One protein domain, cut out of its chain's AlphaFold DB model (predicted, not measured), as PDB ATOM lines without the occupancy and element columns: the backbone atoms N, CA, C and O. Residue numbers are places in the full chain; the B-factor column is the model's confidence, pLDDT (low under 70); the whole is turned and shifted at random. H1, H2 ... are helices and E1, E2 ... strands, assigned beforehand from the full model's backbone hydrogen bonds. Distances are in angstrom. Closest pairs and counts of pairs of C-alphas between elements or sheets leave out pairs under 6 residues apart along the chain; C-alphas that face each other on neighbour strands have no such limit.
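Overview. This is residues 11 to 37 and 97 to 218 of the 219 residues of an uncharacterized protein of Choiromyces venosus 120613-1 (UniProt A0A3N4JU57). A twisted sheet of six strands makes the core; H4 packs along its middle on one face, with H1 beside H4 near the E1 edge, while H3 on the other side only grazes the sheet. Residues 107 to 116, with the small helix H2, stick out from this body. The 149 printed residues hold four named helices and six named strands, in the order H1 E1 E2 H2 E3 E4 H3 E5 H4 E6, class mixed. The mixed sheet runs E1 E2 E3 E4 E5 E6. The whole is compact, with a radius of gyration of the C-alphas of 15.4 A and spans of 40 by 36 by 32 A.

Arrangement. E3, residues 120 to 127, and E4, residues 130 to 135, form an antiparallel hairpin, with N 125 and O 132 within hydrogen-bond range at 2.8 A. E2, residues 98 to 103, is antiparallel to E3, with N 101 and O 122 at 2.8 A. E1, residues 32 to 34, is the edge strand parallel to E2, with N 33 and O 98 at 3.0 A. E5, residues 172 to 177, is parallel to E4, with N 133 and O 174 at 2.8 A. E6, residues 214 to 217, is the other edge strand, antiparallel to E5, with N 215 and O 175 at 2.8 A. H4, residues 185 to 199, is on the sheet at a height of 9.0 A, over E3 and only just over E4, with 3 C-alphas on E4; it runs along the strands, at 5 degrees to E3 on the local plane. The closest C-alphas of E3 and H4 are those of His 120 and Cys 185, 5.7 A. H1, residues 11 to 23, is on the sheet; its closest C-alphas with E1 are those of Leu 18 and Ile 34, 6.5 A. H1, with residues 14 to 17 alone, only just touches H4, with 3 pairs of C-alphas within 8 A, the closest Trp 14 and Gln 186 at 7.5 A; they run the same way at a shallow tilt of 19 degrees. H3, residues 152 to 163, only grazes the sheet with residues 153 to 158. E4, H3 and E5 form a strand-helix-strand unit, two parallel neighbour strands with a helix between, its crossover right-handed. H2, residues 108 to 111, is not on the sheet. Every O i to N i+4 pair is within hydrogen-bond range in H3, 8 of 9 in H1 and 10 of 11 in H4; H2 is too short for such a pair.

Along the chain. H1 begins at C-alpha 11 (72.086, -40.618, 21.948) and is 19.0 A long. E3 is 23.2 A, E5 17.0 A, E4 15.9 A and E2 15.6 A; H3 is 16.3 A. H4 is 20.0 A and ends at C-alpha 199 (83.400, -43.386, 41.674). E6 ends at C-alpha 217 (80.597, -16.061, 40.339).

Size, cuts and confidence. The C-alphas farthest apart are those of Asp 115 and Asn 167, 44.0 A. Residues 38 to 96 are not printed, and C-alphas 37 and 97 are 17.4 A apart across the cut. The links E4 to H3 and H4 to E6 are long. The mean pLDDT of the printed part is 70.1; 59 residues are under 70, among them 21 to 37 and 97 to 120.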
ATOM      1  N   THR A  11      73.342 -40.740  21.200       58.50
ATOM      2  CA  THR A  11      72.086 -40.618  21.948       58.50
ATOM      3  C   THR A  11      71.707 -41.902  22.682       58.50
ATOM      4  O   THR A  11      71.340 -41.846  23.848       58.50
ATOM      5  N   GLN A  12      71.796 -43.073  22.048       57.16
ATOM      6  CA  GLN A  12      71.504 -44.342  22.723       57.16
ATOM      7  C   GLN A  12      72.482 -44.600  23.873       57.16
ATOM      8  O   GLN A  12      72.049 -44.959  24.963       57.16
ATOM      9  N   GLN A  13      73.777 -44.351  23.663       63.72
ATOM     10  CA  GLN A  13      74.794 -44.464  24.714       63.72
ATOM     11  C   GLN A  13      74.484 -43.540  25.898       63.72
ATOM     12  O   GLN A  13      74.563 -43.964  27.050       63.72
ATOM     13  N   TRP A  14      74.056 -42.307  25.619       65.44
ATOM     14  CA  TRP A  14      73.616 -41.366  26.645       65.44
ATOM     15  C   TRP A  14      72.409 -41.872  27.431       65.44
ATOM     16  O   TRP A  14      72.423 -41.896  28.655       65.44
ATOM     17  N   MET A  15      71.365 -42.310  26.729       62.59
ATOM     18  CA  MET A  15      70.132 -42.797  27.345       62.59
ATOM     19  C   MET A  15      70.394 -44.021  28.226       62.59
ATOM     20  O   MET A  15      69.862 -44.101  29.333       62.59
ATOM     21  N   HIS A  16      71.252 -44.938  27.767       65.69
ATOM     22  CA  HIS A  16      71.708 -46.077  28.560       65.69
ATOM     23  C   HIS A  16      72.464 -45.633  29.813       65.69
ATOM     24  O   HIS A  16      72.195 -46.150  30.894       65.69
ATOM     25  N   PHE A  17      73.356 -44.650  29.692       70.31
ATOM     26  CA  PHE A  17      74.077 -44.094  30.833       70.31
ATOM     27  C   PHE A  17      73.137 -43.456  31.866       70.31
ATOM     28  O   PHE A  17      73.226 -43.760  33.053       70.31
ATOM     29  N   LEU A  18      72.178 -42.633  31.431       66.81
ATOM     30  CA  LEU A  18      71.190 -42.028  32.331       66.81
ATOM     31  C   LEU A  18      70.311 -43.080  33.018       66.81
ATOM     32  O   LEU A  18      69.896 -42.879  34.157       66.81
ATOM     33  N   GLN A  19      70.007 -44.184  32.334       64.25
ATOM     34  CA  GLN A  19      69.261 -45.290  32.918       64.25
ATOM     35  C   GLN A  19      70.092 -46.048  33.956       64.25
ATOM     36  O   GLN A  19      69.594 -46.273  35.053       64.25
ATOM     37  N   PHE A  20      71.359 -46.343  33.656       71.50
ATOM     38  CA  PHE A  20      72.302 -46.915  34.619       71.50
ATOM     39  C   PHE A  20      72.406 -46.055  35.884       71.50
ATOM     40  O   PHE A  20      72.268 -46.570  36.988       71.50
ATOM     41  N   LEU A  21      72.556 -44.734  35.743       67.38
ATOM     42  CA  LEU A  21      72.662 -43.836  36.896       67.38
ATOM     43  C   LEU A  21      71.443 -43.889  37.828       67.38
ATOM     44  O   LEU A  21      71.587 -43.619  39.015       67.38
ATOM     45  N   LYS A  22      70.245 -44.234  37.330       63.59
ATOM     46  CA  LYS A  22      69.049 -44.378  38.182       63.59
ATOM     47  C   LYS A  22      69.116 -45.593  39.097       63.59
ATOM     48  O   LYS A  22      68.410 -45.635  40.098       63.59
ATOM     49  N   GLU A  23      69.903 -46.585  38.710       65.31
ATOM     50  CA  GLU A  23      70.091 -47.832  39.444       65.31
ATOM     51  C   GLU A  23      71.257 -47.721  40.436       65.31
ATOM     52  O   GLU A  23      71.355 -48.519  41.369       65.31
ATOM     53  N   VAL A  24      72.116 -46.704  40.283       63.56
ATOM     54  CA  VAL A  24      73.193 -46.408  41.229       63.56
ATOM     55  C   VAL A  24      72.581 -45.913  42.540       63.56
ATOM     56  O   VAL A  24      72.039 -44.812  42.631       63.56
ATOM     57  N   SER A  25      72.685 -46.744  43.575       56.00
ATOM     58  CA  SER A  25      72.370 -46.345  44.945       56.00
ATOM     59  C   SER A  25      73.500 -45.469  45.465       56.00
ATOM     60  O   SER A  25      74.600 -45.959  45.704       56.00
ATOM     61  N   LEU A  26      73.240 -44.173  45.618       58.12
ATOM     62  CA  LEU A  26      74.197 -43.278  46.255       58.12
ATOM     63  C   LEU A  26      74.120 -43.444  47.773       58.12
ATOM     64  O   LEU A  26      73.038 -43.428  48.354       58.12
ATOM     65  N   THR A  27      75.282 -43.565  48.406       52.66
ATOM     66  CA  THR A  27      75.469 -43.522  49.867       52.66
ATOM     67  C   THR A  27      75.283 -42.111  50.433       52.66
ATOM     68  O   THR A  27      75.187 -41.918  51.645       52.66
ATOM     69  N   PHE A  28      75.211 -41.117  49.553       57.16
ATOM     70  CA  PHE A  28      75.085 -39.714  49.892       57.16
ATOM     71  C   PHE A  28      73.665 -39.355  50.353       57.16
ATOM     72  O   PHE A  28      72.680 -39.757  49.739       57.16
ATOM     73  N   GLU A  29      73.548 -38.527  51.397       55.62
ATOM     74  CA  GLU A  29      72.275 -38.099  52.016       55.62
ATOM     75  C   GLU A  29      71.320 -37.310  51.085       55.62
ATOM     76  O   GLU A  29      70.282 -36.817  51.526       55.62
ATOM     77  N   GLN A  30      71.660 -37.128  49.806       56.94
ATOM     78  CA  GLN A  30      70.934 -36.264  48.873       56.94
ATOM     79  C   GLN A  30      70.334 -37.064  47.722       56.94
ATOM     80  O   GLN A  30      70.952 -37.974  47.172       56.94
ATOM     81  N   LYS A  31      69.115 -36.689  47.319       59.12
ATOM     82  CA  LYS A  31      68.409 -37.344  46.215       59.12
ATOM     83  C   LYS A  31      69.023 -36.937  44.874       59.12
ATOM     84  O   LYS A  31      68.984 -35.767  44.489       59.12
ATOM     85  N   LEU A  32      69.540 -37.922  44.140       59.03
ATOM     86  CA  LEU A  32      69.921 -37.766  42.739       59.03
ATOM     87  C   LEU A  32      68.671 -37.801  41.860       59.03
ATOM     88  O   LEU A  32      67.921 -38.776  41.871       59.03
ATOM     89  N   ILE A  33      68.466 -36.752  41.065       59.69
ATOM     90  CA  ILE A  33      67.400 -36.715  40.067       59.69
ATOM     91  C   ILE A  33      68.049 -36.673  38.693       59.69
ATOM     92  O   ILE A  33      68.471 -35.632  38.192       59.69
ATOM     93  N   ILE A  34      68.103 -37.835  38.053       56.84
ATOM     94  CA  ILE A  34      68.478 -37.918  36.647       56.84
ATOM     95  C   ILE A  34      67.217 -37.717  35.821       56.84
ATOM     96  O   ILE A  34      66.243 -38.460  35.975       56.84
ATOM     97  N   CYS A  35      67.245 -36.739  34.919       53.09
ATOM     98  CA  CYS A  35      66.217 -36.576  33.906       53.09
ATOM     99  C   CYS A  35      66.641 -37.339  32.641       53.09
ATOM    100  O   CYS A  35      67.426 -36.822  31.850       53.09
ATOM    101  N   PRO A  36      66.160 -38.579  32.421       45.12
ATOM    102  CA  PRO A  36      66.580 -39.365  31.272       45.12
ATOM    103  C   PRO A  36      65.878 -38.958  29.978       45.12
ATOM    104  O   PRO A  36      66.265 -39.442  28.928       45.12
ATOM    105  N   LYS A  37      64.787 -38.178  30.020       43.00
ATOM    106  CA  LYS A  37      63.889 -38.029  28.869       43.00
ATOM    107  C   LYS A  37      63.503 -36.580  28.628       43.00
ATOM    108  O   LYS A  37      62.752 -35.997  29.400       43.00
ATOM    109  N   ILE A  97      69.337 -31.005  45.347       59.06
ATOM    110  CA  ILE A  97      69.421 -32.009  44.275       59.06
ATOM    111  C   ILE A  97      70.639 -31.829  43.389       59.06
ATOM    112  O   ILE A  97      70.981 -30.701  43.034       59.06
ATOM    113  N   LEU A  98      71.170 -32.959  42.915       53.69
ATOM    114  CA  LEU A  98      71.900 -33.046  41.654       53.69
ATOM    115  C   LEU A  98      70.917 -33.344  40.512       53.69
ATOM    116  O   LEU A  98      70.282 -34.399  40.487       53.69
ATOM    117  N   ALA A  99      70.783 -32.405  39.584       60.12
ATOM    118  CA  ALA A  99      69.965 -32.509  38.390       60.12
ATOM    119  C   ALA A  99      70.872 -32.475  37.158       60.12
ATOM    120  O   ALA A  99      71.572 -31.495  36.902       60.12
ATOM    121  N   VAL A 100      70.863 -33.557  36.382       56.03
ATOM    122  CA  VAL A 100      71.565 -33.623  35.094       56.03
ATOM    123  C   VAL A 100      70.617 -33.118  34.011       56.03
ATOM    124  O   VAL A 100      69.553 -33.700  33.790       56.03
ATOM    125  N   PHE A 101      71.001 -32.033  33.347       60.09
ATOM    126  CA  PHE A 101      70.241 -31.394  32.281       60.09
ATOM    127  C   PHE A 101      70.876 -31.647  30.927       60.09
ATOM    128  O   PHE A 101      72.055 -31.397  30.708       60.09
ATOM    129  N   THR A 102      70.054 -32.053  29.974       49.78
ATOM    130  CA  THR A 102      70.426 -32.132  28.563       49.78
ATOM    131  C   THR A 102      69.571 -31.105  27.854       49.78
ATOM    132  O   THR A 102      68.386 -31.360  27.637       49.78
ATOM    133  N   ASN A 103      70.098 -29.913  27.572       50.44
ATOM    134  CA  ASN A 103      69.287 -28.920  26.887       50.44
ATOM    135  C   ASN A 103      69.530 -29.016  25.384       50.44
ATOM    136  O   ASN A 103      70.495 -28.502  24.823       50.44
ATOM    137  N   ALA A 104      68.564 -29.646  24.736       37.59
ATOM    138  CA  ALA A 104      68.047 -29.167  23.477       37.59
ATOM    139  C   ALA A 104      67.643 -27.682  23.631       37.59
ATOM    140  O   ALA A 104      66.537 -27.375  24.058       37.59
ATOM    141  N   LEU A 105      68.555 -26.743  23.367       38.16
ATOM    142  CA  LEU A 105      68.297 -25.294  23.464       38.16
ATOM    143  C   LEU A 105      67.401 -24.734  22.340       38.16
ATOM    144  O   LEU A 105      67.159 -23.532  22.311       38.16
ATOM    145  N   GLY A 106      66.900 -25.568  21.427       36.88
ATOM    146  CA  GLY A 106      65.958 -25.151  20.387       36.88
ATOM    147  C   GLY A 106      64.521 -25.482  20.763       36.88
ATOM    148  O   GLY A 106      64.261 -26.441  21.493       36.88
ATOM    149  N   ASN A 107      63.569 -24.727  20.213       35.31
ATOM    150  CA  ASN A 107      62.194 -25.201  20.129       35.31
ATOM    151  C   ASN A 107      62.255 -26.623  19.540       35.31
ATOM    152  O   ASN A 107      62.931 -26.832  18.535       35.31
ATOM    153  N   ALA A 108      61.636 -27.625  20.166       38.69
ATOM    154  CA  ALA A 108      61.796 -29.026  19.741       38.69
ATOM    155  C   ALA A 108      61.431 -29.243  18.253       38.69
ATOM    156  O   ALA A 108      61.929 -30.163  17.611       38.69
ATOM    157  N   ILE A 109      60.609 -28.345  17.705       36.28
ATOM    158  CA  ILE A 109      60.245 -28.252  16.287       36.28
ATOM    159  C   ILE A 109      61.441 -27.837  15.405       36.28
ATOM    160  O   ILE A 109      61.617 -28.380  14.322       36.28
ATOM    161  N   GLU A 110      62.294 -26.919  15.864       35.41
ATOM    162  CA  GLU A 110      63.497 -26.478  15.138       35.41
ATOM    163  C   GLU A 110      64.578 -27.567  15.137       35.41
ATOM    164  O   GLU A 110      65.249 -27.777  14.130       35.41
ATOM    165  N   GLN A 111      64.707 -28.328  16.228       38.81
ATOM    166  CA  GLN A 111      65.716 -29.386  16.337       38.81
ATOM    167  C   GLN A 111      65.410 -30.649  15.526       38.81
ATOM    168  O   GLN A 111      66.334 -31.369  15.166       38.81
ATOM    169  N   GLN A 112      64.142 -30.905  15.189       39.41
ATOM    170  CA  GLN A 112      63.769 -31.982  14.261       39.41
ATOM    171  C   GLN A 112      64.208 -31.707  12.814       39.41
ATOM    172  O   GLN A 112      64.194 -32.620  11.994       39.41
ATOM    173  N   SER A 113      64.586 -30.463  12.503       39.94
ATOM    174  CA  SER A 113      64.958 -30.021  11.156       39.94
ATOM    175  C   SER A 113      66.469 -29.886  10.931       39.94
ATOM    176  O   SER A 113      66.886 -29.542   9.828       39.94
ATOM    177  N   GLN A 114      67.294 -30.141  11.953       38.56
ATOM    178  CA  GLN A 114      68.747 -29.976  11.880       38.56
ATOM    179  C   GLN A 114      69.465 -31.330  11.826       38.56
ATOM    180  O   GLN A 114      69.316 -32.154  12.725       38.56
ATOM    181  N   ASP A 115      70.313 -31.513  10.807       38.16
ATOM    182  CA  ASP A 115      71.125 -32.725  10.574       38.16
ATOM    183  C   ASP A 115      72.135 -33.026  11.700       38.16
ATOM    184  O   ASP A 115      72.672 -34.129  11.797       38.16
ATOM    185  N   SER A 116      72.382 -32.059  12.587       41.28
ATOM    186  CA  SER A 116      73.153 -32.257  13.811       41.28
ATOM    187  C   SER A 116      72.534 -31.441  14.941       41.28
ATOM    188  O   SER A 116      72.582 -30.213  14.951       41.28
ATOM    189  N   VAL A 117      71.919 -32.121  15.907       47.00
ATOM    190  CA  VAL A 117      71.528 -31.481  17.165       47.00
ATOM    191  C   VAL A 117      72.829 -31.180  17.907       47.00
ATOM    192  O   VAL A 117      73.567 -32.102  18.231       47.00
ATOM    193  N   SER A 118      73.152 -29.911  18.155       48.94
ATOM    194  CA  SER A 118      74.256 -29.554  19.054       48.94
ATOM    195  C   SER A 118      73.797 -29.812  20.490       48.94
ATOM    196  O   SER A 118      73.059 -29.012  21.068       48.94
ATOM    197  N   TRP A 119      74.164 -30.966  21.053       56.38
ATOM    198  CA  TRP A 119      73.795 -31.346  22.419       56.38
ATOM    199  C   TRP A 119      74.630 -30.534  23.404       56.38
ATOM    200  O   TRP A 119      75.839 -30.732  23.497       56.38
ATOM    201  N   HIS A 120      73.995 -29.651  24.172       66.06
ATOM    202  CA  HIS A 120      74.640 -29.047  25.333       66.06
ATOM    203  C   HIS A 120      74.104 -29.687  26.609       66.06
ATOM    204  O   HIS A 120      72.902 -29.647  26.888       66.06
ATOM    205  N   THR A 121      75.002 -30.277  27.390       70.19
ATOM    206  CA  THR A 121      74.674 -30.965  28.641       70.19
ATOM    207  C   THR A 121      75.287 -30.202  29.806       70.19
ATOM    208  O   THR A 121      76.430 -29.771  29.719       70.19
ATOM    209  N   TYR A 122      74.521 -30.036  30.880       74.19
ATOM    210  CA  TYR A 122      74.932 -29.383  32.117       74.19
ATOM    211  C   TYR A 122      74.597 -30.288  33.297       74.19
ATOM    212  O   TYR A 122      73.602 -31.014  33.269       74.19
ATOM    213  N   VAL A 123      75.357 -30.184  34.377       78.25
ATOM    214  CA  VAL A 123      74.944 -30.727  35.673       78.25
ATOM    215  C   VAL A 123      74.725 -29.570  36.622       78.25
ATOM    216  O   VAL A 123      75.575 -28.699  36.740       78.25
ATOM    217  N   ILE A 124      73.575 -29.538  37.282       79.12
ATOM    218  CA  ILE A 124      73.235 -28.506  38.252       79.12
ATOM    219  C   ILE A 124      73.062 -29.165  39.607       79.12
ATOM    220  O   ILE A 124      72.339 -30.142  39.753       79.12
ATOM    221  N   PHE A 125      73.698 -28.587  40.606       78.88
ATOM    222  CA  PHE A 125      73.583 -28.966  41.995       78.88
ATOM    223  C   PHE A 125      73.040 -27.784  42.793       78.88
ATOM    224  O   PHE A 125      73.574 -26.680  42.696       78.88
ATOM    225  N   TYR A 126      71.994 -27.993  43.591       78.56
ATOM    226  CA  TYR A 126      71.471 -26.965  44.492       78.56
ATOM    227  C   TYR A 126      71.372 -27.481  45.919       78.56
ATOM    228  O   TYR A 126      70.643 -28.433  46.178       78.56
ATOM    229  N   LYS A 127      72.023 -26.803  46.867       75.94
ATOM    230  CA  LYS A 127      71.897 -27.097  48.300       75.94
ATOM    231  C   LYS A 127      72.102 -25.835  49.127       75.94
ATOM    232  O   LYS A 127      73.057 -25.104  48.903       75.94
ATOM    233  N   ASN A 128      71.224 -25.590  50.103       77.56
ATOM    234  CA  ASN A 128      71.362 -24.500  51.084       77.56
ATOM    235  C   ASN A 128      71.666 -23.119  50.465       77.56
ATOM    236  O   ASN A 128      72.425 -22.332  51.018       77.56
ATOM    237  N   GLY A 129      71.081 -22.829  49.301       79.69
ATOM    238  CA  GLY A 129      71.291 -21.574  48.578       79.69
ATOM    239  C   GLY A 129      72.518 -21.524  47.668       79.69
ATOM    240  O   GLY A 129      72.644 -20.583  46.886       79.69
ATOM    241  N   VAL A 130      73.359 -22.553  47.685       85.38
ATOM    242  CA  VAL A 130      74.472 -22.724  46.752       85.38
ATOM    243  C   VAL A 130      73.972 -23.432  45.499       85.38
ATOM    244  O   VAL A 130      73.406 -24.520  45.587       85.38
ATOM    245  N   LEU A 131      74.186 -22.813  44.340       86.31
ATOM    246  CA  LEU A 131      73.925 -23.370  43.018       86.31
ATOM    247  C   LEU A 131      75.258 -23.636  42.307       86.31
ATOM    248  O   LEU A 131      75.916 -22.705  41.858       86.31
ATOM    249  N   ALA A 132      75.657 -24.893  42.183       87.88
ATOM    250  CA  ALA A 132      76.838 -25.281  41.424       87.88
ATOM    251  C   ALA A 132      76.430 -25.821  40.051       87.88
ATOM    252  O   ALA A 132      75.488 -26.600  39.939       87.88
ATOM    253  N   VAL A 133      77.115 -25.383  39.001       87.56
ATOM    254  CA  VAL A 133      76.833 -25.758  37.617       87.56
ATOM    255  C   VAL A 133      78.106 -26.284  36.979       87.56
ATOM    256  O   VAL A 133      79.064 -25.539  36.806       87.56
ATOM    257  N   TYR A 134      78.105 -27.556  36.601       86.94
ATOM    258  CA  TYR A 134      79.083 -28.081  35.664       86.94
ATOM    259  C   TYR A 134      78.578 -27.856  34.240       86.94
ATOM    260  O   TYR A 134      77.541 -28.390  33.840       86.94
ATOM    261  N   ASP A 135      79.319 -27.058  33.486       85.06
ATOM    262  CA  ASP A 135      79.106 -26.786  32.073       85.06
ATOM    263  C   ASP A 135      80.409 -27.112  31.326       85.06
ATOM    264  O   ASP A 135      81.376 -26.354  31.439       85.06
ATOM    265  N   PRO A 136      80.463 -28.199  30.534       82.50
ATOM    266  CA  PRO A 136      81.657 -28.581  29.786       82.50
ATOM    267  C   PRO A 136      82.241 -27.445  28.948       82.50
ATOM    268  O   PRO A 136      83.460 -27.362  28.808       82.50
ATOM    269  N   SER A 137      81.389 -26.579  28.406       81.06
ATOM    270  CA  SER A 137      81.780 -25.498  27.500       81.06
ATOM    271  C   SER A 137      81.977 -24.165  28.219       81.06
ATOM    272  O   SER A 137      82.375 -23.177  27.595       81.06
ATOM    273  N   PHE A 138      81.721 -24.104  29.528       84.50
ATOM    274  CA  PHE A 138      81.956 -22.888  30.285       84.50
ATOM    275  C   PHE A 138      83.447 -22.585  30.326       84.50
ATOM    276  O   PHE A 138      84.274 -23.405  30.729       84.50
ATOM    277  N   THR A 139      83.765 -21.365  29.911       80.44
ATOM    278  CA  THR A 139      85.092 -20.778  30.031       80.44
ATOM    279  C   THR A 139      84.962 -19.544  30.919       80.44
ATOM    280  O   THR A 139      84.169 -18.650  30.597       80.44
ATOM    281  N   PRO A 140      85.702 -19.463  32.035       74.12
ATOM    282  CA  PRO A 140      85.634 -18.312  32.921       74.12
ATOM    283  C   PRO A 140      86.201 -17.071  32.221       74.12
ATOM    284  O   PRO A 140      87.407 -16.892  32.111       74.12
ATOM    285  N   GLY A 141      85.311 -16.205  31.733       74.44
ATOM    286  CA  GLY A 141      85.668 -14.890  31.180       74.44
ATOM    287  C   GLY A 141      85.447 -13.731  32.155       74.44
ATOM    288  O   GLY A 141      85.785 -12.591  31.851       74.44
ATOM    289  N   THR A 142      84.823 -13.998  33.303       80.19
ATOM    290  CA  THR A 142      84.415 -12.998  34.296       80.19
ATOM    291  C   THR A 142      84.047 -13.678  35.611       80.19
ATOM    292  O   THR A 142      83.659 -14.848  35.625       80.19
ATOM    293  N   THR A 143      84.132 -12.930  36.708       82.94
ATOM    294  CA  THR A 143      83.651 -13.332  38.035       82.94
ATOM    295  C   THR A 143      82.239 -12.822  38.324       82.94
ATOM    296  O   THR A 143      81.706 -13.110  39.389       82.94
ATOM    297  N   HIS A 144      81.606 -12.089  37.402       88.69
ATOM    298  CA  HIS A 144      80.243 -11.575  37.559       88.69
ATOM    299  C   HIS A 144      79.243 -12.387  36.738       88.69
ATOM    300  O   HIS A 144      79.340 -12.468  35.512       88.69
ATOM    301  N   PHE A 145      78.239 -12.937  37.416       87.50
ATOM    302  CA  PHE A 145      77.232 -13.826  36.848       87.50
ATOM    303  C   PHE A 145      76.467 -13.191  35.682       87.50
ATOM    304  O   PHE A 145      76.268 -13.819  34.640       87.50
ATOM    305  N   ASP A 146      76.085 -11.920  35.815       85.00
ATOM    306  CA  ASP A 146      75.355 -11.196  34.771       85.00
ATOM    307  C   ASP A 146      76.189 -11.008  33.495       85.00
ATOM    308  O   ASP A 146      75.633 -10.957  32.393       85.00
ATOM    309  N   SER A 147      77.516 -11.011  33.617       85.69
ATOM    310  CA  SER A 147      78.461 -10.905  32.505       85.69
ATOM    311  C   SER A 147      78.880 -12.260  31.923       85.69
ATOM    312  O   SER A 147      79.539 -12.290  30.887       85.69
ATOM    313  N   CYS A 148      78.517 -13.388  32.547       83.00
ATOM    314  CA  CYS A 148      78.838 -14.709  32.011       83.00
ATOM    315  C   CYS A 148      78.098 -14.947  30.683       83.00
ATOM    316  O   CYS A 148      76.874 -14.782  30.594       83.00
ATOM    317  N   ASN A 149      78.837 -15.364  29.655       77.56
ATOM    318  CA  ASN A 149      78.302 -15.737  28.345       77.56
ATOM    319  C   ASN A 149      77.982 -17.236  28.300       77.56
ATOM    320  O   ASN A 149      78.466 -17.996  29.130       77.56
ATOM    321  N   GLY A 150      77.126 -17.665  27.368       72.50
ATOM    322  CA  GLY A 150      76.766 -19.085  27.202       72.50
ATOM    323  C   GLY A 150      75.850 -19.668  28.290       72.50
ATOM    324  O   GLY A 150      75.258 -20.715  28.084       72.50
ATOM    325  N   VAL A 151      75.629 -18.960  29.403       76.19
ATOM    326  CA  VAL A 151      74.865 -19.452  30.570       76.19
ATOM    327  C   VAL A 151      73.433 -18.894  30.655       76.19
ATOM    328  O   VAL A 151      72.881 -18.717  31.742       76.19
ATOM    329  N   SER A 152      72.804 -18.583  29.515       69.94
ATOM    330  CA  SER A 152      71.450 -17.982  29.440       69.94
ATOM    331  C   SER A 152      70.402 -18.779  30.228       69.94
ATOM    332  O   SER A 152      69.547 -18.228  30.922       69.94
ATOM    333  N   LEU A 153      70.537 -20.094  30.170       69.12
ATOM    334  CA  LEU A 153      69.768 -21.088  30.893       69.12
ATOM    335  C   LEU A 153      69.917 -20.957  32.416       69.12
ATOM    336  O   LEU A 153      68.914 -20.913  33.131       69.12
ATOM    337  N   VAL A 154      71.148 -20.820  32.917       75.81
ATOM    338  CA  VAL A 154      71.415 -20.645  34.352       75.81
ATOM    339  C   VAL A 154      70.881 -19.292  34.821       75.81
ATOM    340  O   VAL A 154      70.293 -19.196  35.895       75.81
ATOM    341  N   LYS A 155      70.990 -18.245  33.991       77.75
ATOM    342  CA  LYS A 155      70.379 -16.932  34.274       77.75
ATOM    343  C   LYS A 155      68.859 -17.033  34.408       77.75
ATOM    344  O   LYS A 155      68.287 -16.457  35.335       77.75
ATOM    345  N   GLY A 156      68.207 -17.804  33.536       72.44
ATOM    346  CA  GLY A 156      66.780 -18.114  33.637       72.44
ATOM    347  C   GLY A 156      66.425 -18.821  34.947       72.44
ATOM    348  O   GLY A 156      65.485 -18.407  35.631       72.44
ATOM    349  N   LEU A 157      67.224 -19.821  35.336       72.69
ATOM    350  CA  LEU A 157      67.068 -20.542  36.600       72.69
ATOM    351  C   LEU A 157      67.139 -19.579  37.798       72.69
ATOM    352  O   LEU A 157      66.201 -19.486  38.589       72.69
ATOM    353  N   VAL A 158      68.214 -18.797  37.895       78.06
ATOM    354  CA  VAL A 158      68.439 -17.824  38.975       78.06
ATOM    355  C   VAL A 158      67.316 -16.793  39.051       78.06
ATOM    356  O   VAL A 158      66.819 -16.496  40.140       78.06
ATOM    357  N   LYS A 159      66.868 -16.264  37.906       75.00
ATOM    358  CA  LYS A 159      65.740 -15.324  37.850       75.00
ATOM    359  C   LYS A 159      64.473 -15.938  38.441       75.00
ATOM    360  O   LYS A 159      63.745 -15.255  39.159       75.00
ATOM    361  N   ALA A 160      64.216 -17.215  38.189       68.75
ATOM    362  CA  ALA A 160      63.042 -17.884  38.725       68.75
ATOM    363  C   ALA A 160      63.142 -18.180  40.230       68.75
ATOM    364  O   ALA A 160      62.147 -18.033  40.940       68.75
ATOM    365  N   PHE A 161      64.338 -18.497  40.739       70.50
ATOM    366  CA  PHE A 161      64.594 -18.549  42.184       70.50
ATOM    367  C   PHE A 161      64.345 -17.192  42.865       70.50
ATOM    368  O   PHE A 161      63.850 -17.153  43.989       70.50
ATOM    369  N   ARG A 162      64.651 -16.076  42.185       71.12
ATOM    370  CA  ARG A 162      64.390 -14.708  42.678       71.12
ATOM    371  C   ARG A 162      62.912 -14.302  42.583       71.12
ATOM    372  O   ARG A 162      62.438 -13.551  43.426       71.12
ATOM    373  N   GLY A 163      62.192 -14.779  41.566       59.75
ATOM    374  CA  GLY A 163      60.824 -14.353  41.244       59.75
ATOM    375  C   GLY A 163      59.701 -14.955  42.099       59.75
ATOM    376  O   GLY A 163      58.561 -14.519  41.964       59.75
ATOM    377  N   ARG A 164      59.973 -15.942  42.967       54.62
ATOM    378  CA  ARG A 164      58.957 -16.562  43.843       54.62
ATOM    379  C   ARG A 164      59.315 -16.386  45.326       54.62
ATOM    380  O   ARG A 164      60.445 -16.638  45.737       54.62
ATOM    381  N   SER A 165      58.334 -15.997  46.143       48.47
ATOM    382  CA  SER A 165      58.444 -15.770  47.594       48.47
ATOM    383  C   SER A 165      58.568 -17.082  48.374       48.47
ATOM    384  O   SER A 165      57.655 -17.498  49.081       48.47
ATOM    385  N   THR A 166      59.691 -17.771  48.221       53.22
ATOM    386  CA  THR A 166      59.993 -18.970  49.011       53.22
ATOM    387  C   THR A 166      61.311 -18.825  49.743       53.22
ATOM    388  O   THR A 166      62.212 -18.136  49.270       53.22
ATOM    389  N   ASN A 167      61.446 -19.536  50.862       54.75
ATOM    390  CA  ASN A 167      62.631 -19.529  51.728       54.75
ATOM    391  C   ASN A 167      63.896 -20.142  51.086       54.75
ATOM    392  O   ASN A 167      64.906 -20.304  51.758       54.75
ATOM    393  N   ARG A 168      63.860 -20.496  49.795       62.41
ATOM    394  CA  ARG A 168      64.955 -21.132  49.051       62.41
ATOM    395  C   ARG A 168      65.450 -20.164  47.978       62.41
ATOM    396  O   ARG A 168      64.953 -20.168  46.857       62.41
ATOM    397  N   ARG A 169      66.369 -19.274  48.366       74.50
ATOM    398  CA  ARG A 169      67.046 -18.316  47.471       74.50
ATOM    399  C   ARG A 169      68.346 -18.922  46.961       74.50
ATOM    400  O   ARG A 169      68.919 -19.764  47.642       74.50
ATOM    401  N   VAL A 170      68.816 -18.488  45.793       81.62
ATOM    402  CA  VAL A 170      70.219 -18.693  45.410       81.62
ATOM    403  C   VAL A 170      71.013 -17.547  46.023       81.62
ATOM    404  O   VAL A 170      70.728 -16.383  45.745       81.62
ATOM    405  N   THR A 171      71.954 -17.878  46.894       86.06
ATOM    406  CA  THR A 171      72.867 -16.949  47.569       86.06
ATOM    407  C   THR A 171      74.272 -17.021  46.988       86.06
ATOM    408  O   THR A 171      75.034 -16.071  47.129       86.06
ATOM    409  N   GLU A 172      74.603 -18.119  46.311       89.94
ATOM    410  CA  GLU A 172      75.935 -18.380  45.787       89.94
ATOM    411  C   GLU A 172      75.869 -19.216  44.513       89.94
ATOM    412  O   GLU A 172      75.028 -20.111  44.409       89.94
ATOM    413  N   ILE A 173      76.752 -18.921  43.552       90.81
ATOM    414  CA  ILE A 173      76.853 -19.660  42.296       90.81
ATOM    415  C   ILE A 173      78.297 -20.077  42.044       90.81
ATOM    416  O   ILE A 173      79.210 -19.251  42.119       90.81
ATOM    417  N   TRP A 174      78.475 -21.345  41.690       92.56
ATOM    418  CA  TRP A 174      79.741 -21.910  41.247       92.56
ATOM    419  C   TRP A 174      79.614 -22.456  39.836       92.56
ATOM    420  O   TRP A 174      78.620 -23.104  39.514       92.56
ATOM    421  N   PHE A 175      80.634 -22.230  39.020       90.50
ATOM    422  CA  PHE A 175      80.758 -22.832  37.704       90.50
ATOM    423  C   PHE A 175      82.000 -23.701  37.633       90.50
ATOM    424  O   PHE A 175      83.095 -23.224  37.910       90.50
ATOM    425  N   GLY A 176      81.824 -24.951  37.228       88.88
ATOM    426  CA  GLY A 176      82.892 -25.827  36.770       88.88
ATOM    427  C   GLY A 176      82.776 -26.010  35.265       88.88
ATOM    428  O   GLY A 176      81.671 -25.976  34.719       88.88
ATOM    429  N   GLY A 177      83.896 -26.224  34.585       83.50
ATOM    430  CA  GLY A 177      83.876 -26.481  33.151       83.50
ATOM    431  C   GLY A 177      85.131 -27.156  32.632       83.50
ATOM    432  O   GLY A 177      85.976 -27.604  33.403       83.50
ATOM    433  N   GLY A 178      85.225 -27.267  31.309       76.38
ATOM    434  CA  GLY A 178      86.356 -27.902  30.634       76.38
ATOM    435  C   GLY A 178      86.712 -27.269  29.290       76.38
ATOM    436  O   GLY A 178      87.367 -27.925  28.484       76.38
ATOM    437  N   CYS A 179      86.273 -26.026  29.047       74.44
ATOM    438  CA  CYS A 179      86.543 -25.261  27.822       74.44
ATOM    439  C   CYS A 179      86.205 -26.022  26.528       74.44
ATOM    440  O   CYS A 179      86.882 -25.872  25.511       74.44
ATOM    441  N   ASN A 180      85.172 -26.864  26.571       79.00
ATOM    442  CA  ASN A 180      84.698 -27.592  25.408       79.00
ATOM    443  C   ASN A 180      84.181 -26.610  24.348       79.00
ATOM    444  O   ASN A 180      83.398 -25.711  24.642       79.00
ATOM    445  N   ASP A 181      84.561 -26.825  23.095       72.94
ATOM    446  CA  ASP A 181      84.141 -26.013  21.944       72.94
ATOM    447  C   ASP A 181      82.703 -26.312  21.470       72.94
ATOM    448  O   ASP A 181      82.259 -25.816  20.437       72.94
ATOM    449  N   GLY A 182      81.970 -27.134  22.227       68.62
ATOM    450  CA  GLY A 182      80.630 -27.613  21.903       68.62
ATOM    451  C   GLY A 182      80.595 -29.030  21.326       68.62
ATOM    452  O   GLY A 182      79.520 -29.621  21.269       68.62
ATOM    453  N   THR A 183      81.739 -29.630  20.971       71.88
ATOM    454  CA  THR A 183      81.762 -30.928  20.268       71.88
ATOM    455  C   THR A 183      81.602 -32.147  21.181       71.88
ATOM    456  O   THR A 183      80.997 -33.134  20.769       71.88
ATOM    457  N   ASN A 184      82.083 -32.088  22.431       76.06
ATOM    458  CA  ASN A 184      82.108 -33.237  23.350       76.06
ATOM    459  C   ASN A 184      81.323 -33.032  24.657       76.06
ATOM    460  O   ASN A 184      81.602 -33.699  25.656       76.06
ATOM    461  N   CYS A 185      80.313 -32.153  24.669       75.75
ATOM    462  CA  CYS A 185      79.549 -31.812  25.879       75.75
ATOM    463  C   CYS A 185      79.034 -33.054  26.620       75.75
ATOM    464  O   CYS A 185      79.144 -33.158  27.842       75.75
ATOM    465  N   GLN A 186      78.485 -34.015  25.874       73.06
ATOM    466  CA  GLN A 186      77.919 -35.234  26.435       73.06
ATOM    467  C   GLN A 186      78.981 -36.115  27.093       73.06
ATOM    468  O   GLN A 186      78.796 -36.551  28.224       73.06
ATOM    469  N   GLU A 187      80.082 -36.382  26.393       77.75
ATOM    470  CA  GLU A 187      81.134 -37.271  26.884       77.75
ATOM    471  C   GLU A 187      81.854 -36.666  28.093       77.75
ATOM    472  O   GLU A 187      82.110 -37.363  29.073       77.75
ATOM    473  N   MET A 188      82.116 -35.358  28.073       84.88
ATOM    474  CA  MET A 188      82.710 -34.661  29.216       84.88
ATOM    475  C   MET A 188      81.771 -34.659  30.422       84.88
ATOM    476  O   MET A 188      82.204 -34.952  31.533       84.88
ATOM    477  N   THR A 189      80.472 -34.437  30.200       80.50
ATOM    478  CA  THR A 189      79.480 -34.539  31.278       80.50
ATOM    479  C   THR A 189      79.352 -35.960  31.812       80.50
ATOM    480  O   THR A 189      79.299 -36.145  33.024       80.50
ATOM    481  N   ARG A 190      79.352 -36.975  30.936       80.19
ATOM    482  CA  ARG A 190      79.341 -38.391  31.331       80.19
ATOM    483  C   ARG A 190      80.513 -38.698  32.254       80.19
ATOM    484  O   ARG A 190      80.294 -39.195  33.351       80.19
ATOM    485  N   ARG A 191      81.737 -38.362  31.829       84.56
ATOM    486  CA  ARG A 191      82.962 -38.595  32.610       84.56
ATOM    487  C   ARG A 191      82.938 -37.868  33.943       84.56
ATOM    488  O   ARG A 191      83.328 -38.454  34.945       84.56
ATOM    489  N   TRP A 192      82.472 -36.620  33.955       86.06
ATOM    490  CA  TRP A 192      82.336 -35.864  35.193       86.06
ATOM    491  C   TRP A 192      81.365 -36.558  36.153       86.06
ATOM    492  O   TRP A 192      81.713 -36.786  37.302       86.06
ATOM    493  N   ILE A 193      80.188 -36.987  35.682       79.69
ATOM    494  CA  ILE A 193      79.222 -37.704  36.526       79.69
ATOM    495  C   ILE A 193      79.787 -39.049  36.999       79.69
ATOM    496  O   ILE A 193      79.654 -39.385  38.170       79.69
ATOM    497  N   GLU A 194      80.428 -39.826  36.126       81.69
ATOM    498  CA  GLU A 194      81.056 -41.089  36.526       81.69
ATOM    499  C   GLU A 194      82.095 -40.877  37.616       81.69
ATOM    500  O   GLU A 194      82.061 -41.565  38.631       81.69
ATOM    501  N   GLN A 195      82.979 -39.900  37.440       85.50
ATOM    502  CA  GLN A 195      84.005 -39.623  38.429       85.50
ATOM    503  C   GLN A 195      83.395 -39.137  39.744       85.50
ATOM    504  O   GLN A 195      83.676 -39.691  40.799       85.50
ATOM    505  N   GLU A 196      82.546 -38.117  39.688       81.31
ATOM    506  CA  GLU A 196      82.086 -37.409  40.881       81.31
ATOM    507  C   GLU A 196      80.996 -38.153  41.637       81.31
ATOM    508  O   GLU A 196      80.921 -38.067  42.858       81.31
ATOM    509  N   ILE A 197      80.137 -38.868  40.920       77.25
ATOM    510  CA  ILE A 197      78.913 -39.440  41.477       77.25
ATOM    511  C   ILE A 197      79.031 -40.949  41.624       77.25
ATOM    512  O   ILE A 197      78.602 -41.486  42.638       77.25
ATOM    513  N   VAL A 198      79.608 -41.636  40.635       76.69
ATOM    514  CA  VAL A 198      79.698 -43.105  40.656       76.69
ATOM    515  C   VAL A 198      80.954 -43.571  41.388       76.69
ATOM    516  O   VAL A 198      80.865 -44.464  42.219       76.69
ATOM    517  N   ILE A 199      82.114 -42.980  41.091       81.69
ATOM    518  CA  ILE A 199      83.400 -43.386  41.674       81.69
ATOM    519  C   ILE A 199      83.616 -42.718  43.033       81.69
ATOM    520  O   ILE A 199      83.927 -43.399  44.004       81.69
ATOM    521  N   ASN A 200      83.444 -41.397  43.110       80.75
ATOM    522  CA  ASN A 200      83.656 -40.633  44.344       80.75
ATOM    523  C   ASN A 200      82.426 -40.636  45.266       80.75
ATOM    524  O   ASN A 200      82.459 -40.005  46.320       80.75
ATOM    525  N   GLU A 201      81.326 -41.281  44.860       76.50
ATOM    526  CA  GLU A 201      80.069 -41.365  45.620       76.50
ATOM    527  C   GLU A 201      79.513 -39.998  46.076       76.50
ATOM    528  O   GLU A 201      78.793 -39.888  47.067       76.50
ATOM    529  N   GLY A 202      79.847 -38.919  45.362       74.75
ATOM    530  CA  GLY A 202      79.449 -37.559  45.712       74.75
ATOM    531  C   GLY A 202      80.152 -36.971  46.940       74.75
ATOM    532  O   GLY A 202      79.714 -35.924  47.416       74.75
ATOM    533  N   ALA A 203      81.226 -37.590  47.444       77.44
ATOM    534  CA  ALA A 203      81.908 -37.195  48.683       77.44
ATOM    535  C   ALA A 203      82.308 -35.709  48.721       77.44
ATOM    536  O   ALA A 203      82.189 -35.051  49.754       77.44
ATOM    537  N   ASP A 204      82.714 -35.163  47.574       76.75
ATOM    538  CA  ASP A 204      83.198 -33.790  47.458       76.75
ATOM    539  C   ASP A 204      82.125 -32.802  46.956       76.75
ATOM    540  O   ASP A 204      82.445 -31.658  46.613       76.75
ATOM    541  N   LEU A 205      80.861 -33.222  46.803       77.44
ATOM    542  CA  LEU A 205      79.781 -32.330  46.367       77.44
ATOM    543  C   LEU A 205      79.469 -31.306  47.465       77.44
ATOM    544  O   LEU A 205      78.989 -31.649  48.546       77.44
ATOM    545  N   GLY A 206      79.685 -30.026  47.158       76.75
ATOM    546  CA  GLY A 206      79.527 -28.920  48.108       76.75
ATOM    547  C   GLY A 206      80.838 -28.239  48.500       76.75
ATOM    548  O   GLY A 206      80.785 -27.105  48.966       76.75
ATOM    549  N   ASN A 207      81.989 -28.872  48.246       83.06
ATOM    550  CA  ASN A 207      83.324 -28.339  48.550       83.06
ATOM    551  C   ASN A 207      83.938 -27.660  47.311       83.06
ATOM    552  O   ASN A 207      84.969 -28.081  46.790       83.06
ATOM    553  N   TRP A 208      83.243 -26.666  46.754       87.19
ATOM    554  CA  TRP A 208      83.578 -26.076  45.445       87.19
ATOM    555  C   TRP A 208      84.819 -25.183  45.457       87.19
ATOM    556  O   TRP A 208      85.526 -25.095  44.462       87.19
ATOM    557  N   ASP A 209      85.090 -24.543  46.586       84.75
ATOM    558  CA  ASP A 209      86.211 -23.632  46.809       84.75
ATOM    559  C   ASP A 209      87.579 -24.320  46.765       84.75
ATOM    560  O   ASP A 209      88.581 -23.679  46.456       84.75
ATOM    561  N   GLN A 210      87.615 -25.623  47.043       81.88
ATOM    562  CA  GLN A 210      88.832 -26.436  47.034       81.88
ATOM    563  C   GLN A 210      89.023 -27.210  45.725       81.88
ATOM    564  O   GLN A 210      90.024 -27.908  45.560       81.88
ATOM    565  N   ARG A 211      88.075 -27.105  44.785       82.44
ATOM    566  CA  ARG A 211      88.095 -27.861  43.532       82.44
ATOM    567  C   ARG A 211      88.756 -27.067  42.414       82.44
ATOM    568  O   ARG A 211      88.316 -25.981  42.040       82.44
ATOM    569  N   GLU A 212      89.780 -27.664  41.818       82.00
ATOM    570  CA  GLU A 212      90.409 -27.131  40.614       82.00
ATOM    571  C   GLU A 212      89.392 -27.029  39.463       82.00
ATOM    572  O   GLU A 212      88.542 -27.902  39.275       82.00
ATOM    573  N   GLY A 213      89.461 -25.937  38.698       82.81
ATOM    574  CA  GLY A 213      88.568 -25.697  37.559       82.81
ATOM    575  C   GLY A 213      87.167 -25.193  37.924       82.81
ATOM    576  O   GLY A 213      86.360 -24.978  37.018       82.81
ATOM    577  N   TRP A 214      86.881 -24.966  39.211       89.75
ATOM    578  CA  TRP A 214      85.645 -24.337  39.671       89.75
ATOM    579  C   TRP A 214      85.869 -22.872  40.039       89.75
ATOM    580  O   TRP A 214      86.845 -22.512  40.694       89.75
ATOM    581  N   VAL A 215      84.946 -22.010  39.624       91.06
ATOM    582  CA  VAL A 215      84.977 -20.576  39.915       91.06
ATOM    583  C   VAL A 215      83.682 -20.134  40.574       91.06
ATOM    584  O   VAL A 215      82.583 -20.464  40.124       91.06
ATOM    585  N   LYS A 216      83.812 -19.344  41.637       92.88
ATOM    586  CA  LYS A 216      82.684 -18.627  42.222       92.88
ATOM    587  C   LYS A 216      82.357 -17.428  41.347       92.88
ATOM    588  O   LYS A 216      83.249 -16.649  41.011       92.88
ATOM    589  N   VAL A 217      81.083 -17.263  41.018       90.69
ATOM    590  CA  VAL A 217      80.597 -16.061  40.339       90.69
ATOM    591  C   VAL A 217      79.668 -15.277  41.253       90.69
ATOM    592  O   VAL A 217      78.823 -15.824  41.963       90.69
ATOM    593  N   HIS A 218      79.859 -13.968  41.249       87.56
ATOM    594  CA  HIS A 218      79.135 -13.017  42.067       87.56
ATOM    595  C   HIS A 218      77.908 -12.512  41.318       87.56
ATOM    596  O   HIS A 218      77.946 -12.322  40.102       87.56
TER     597      HIS A 218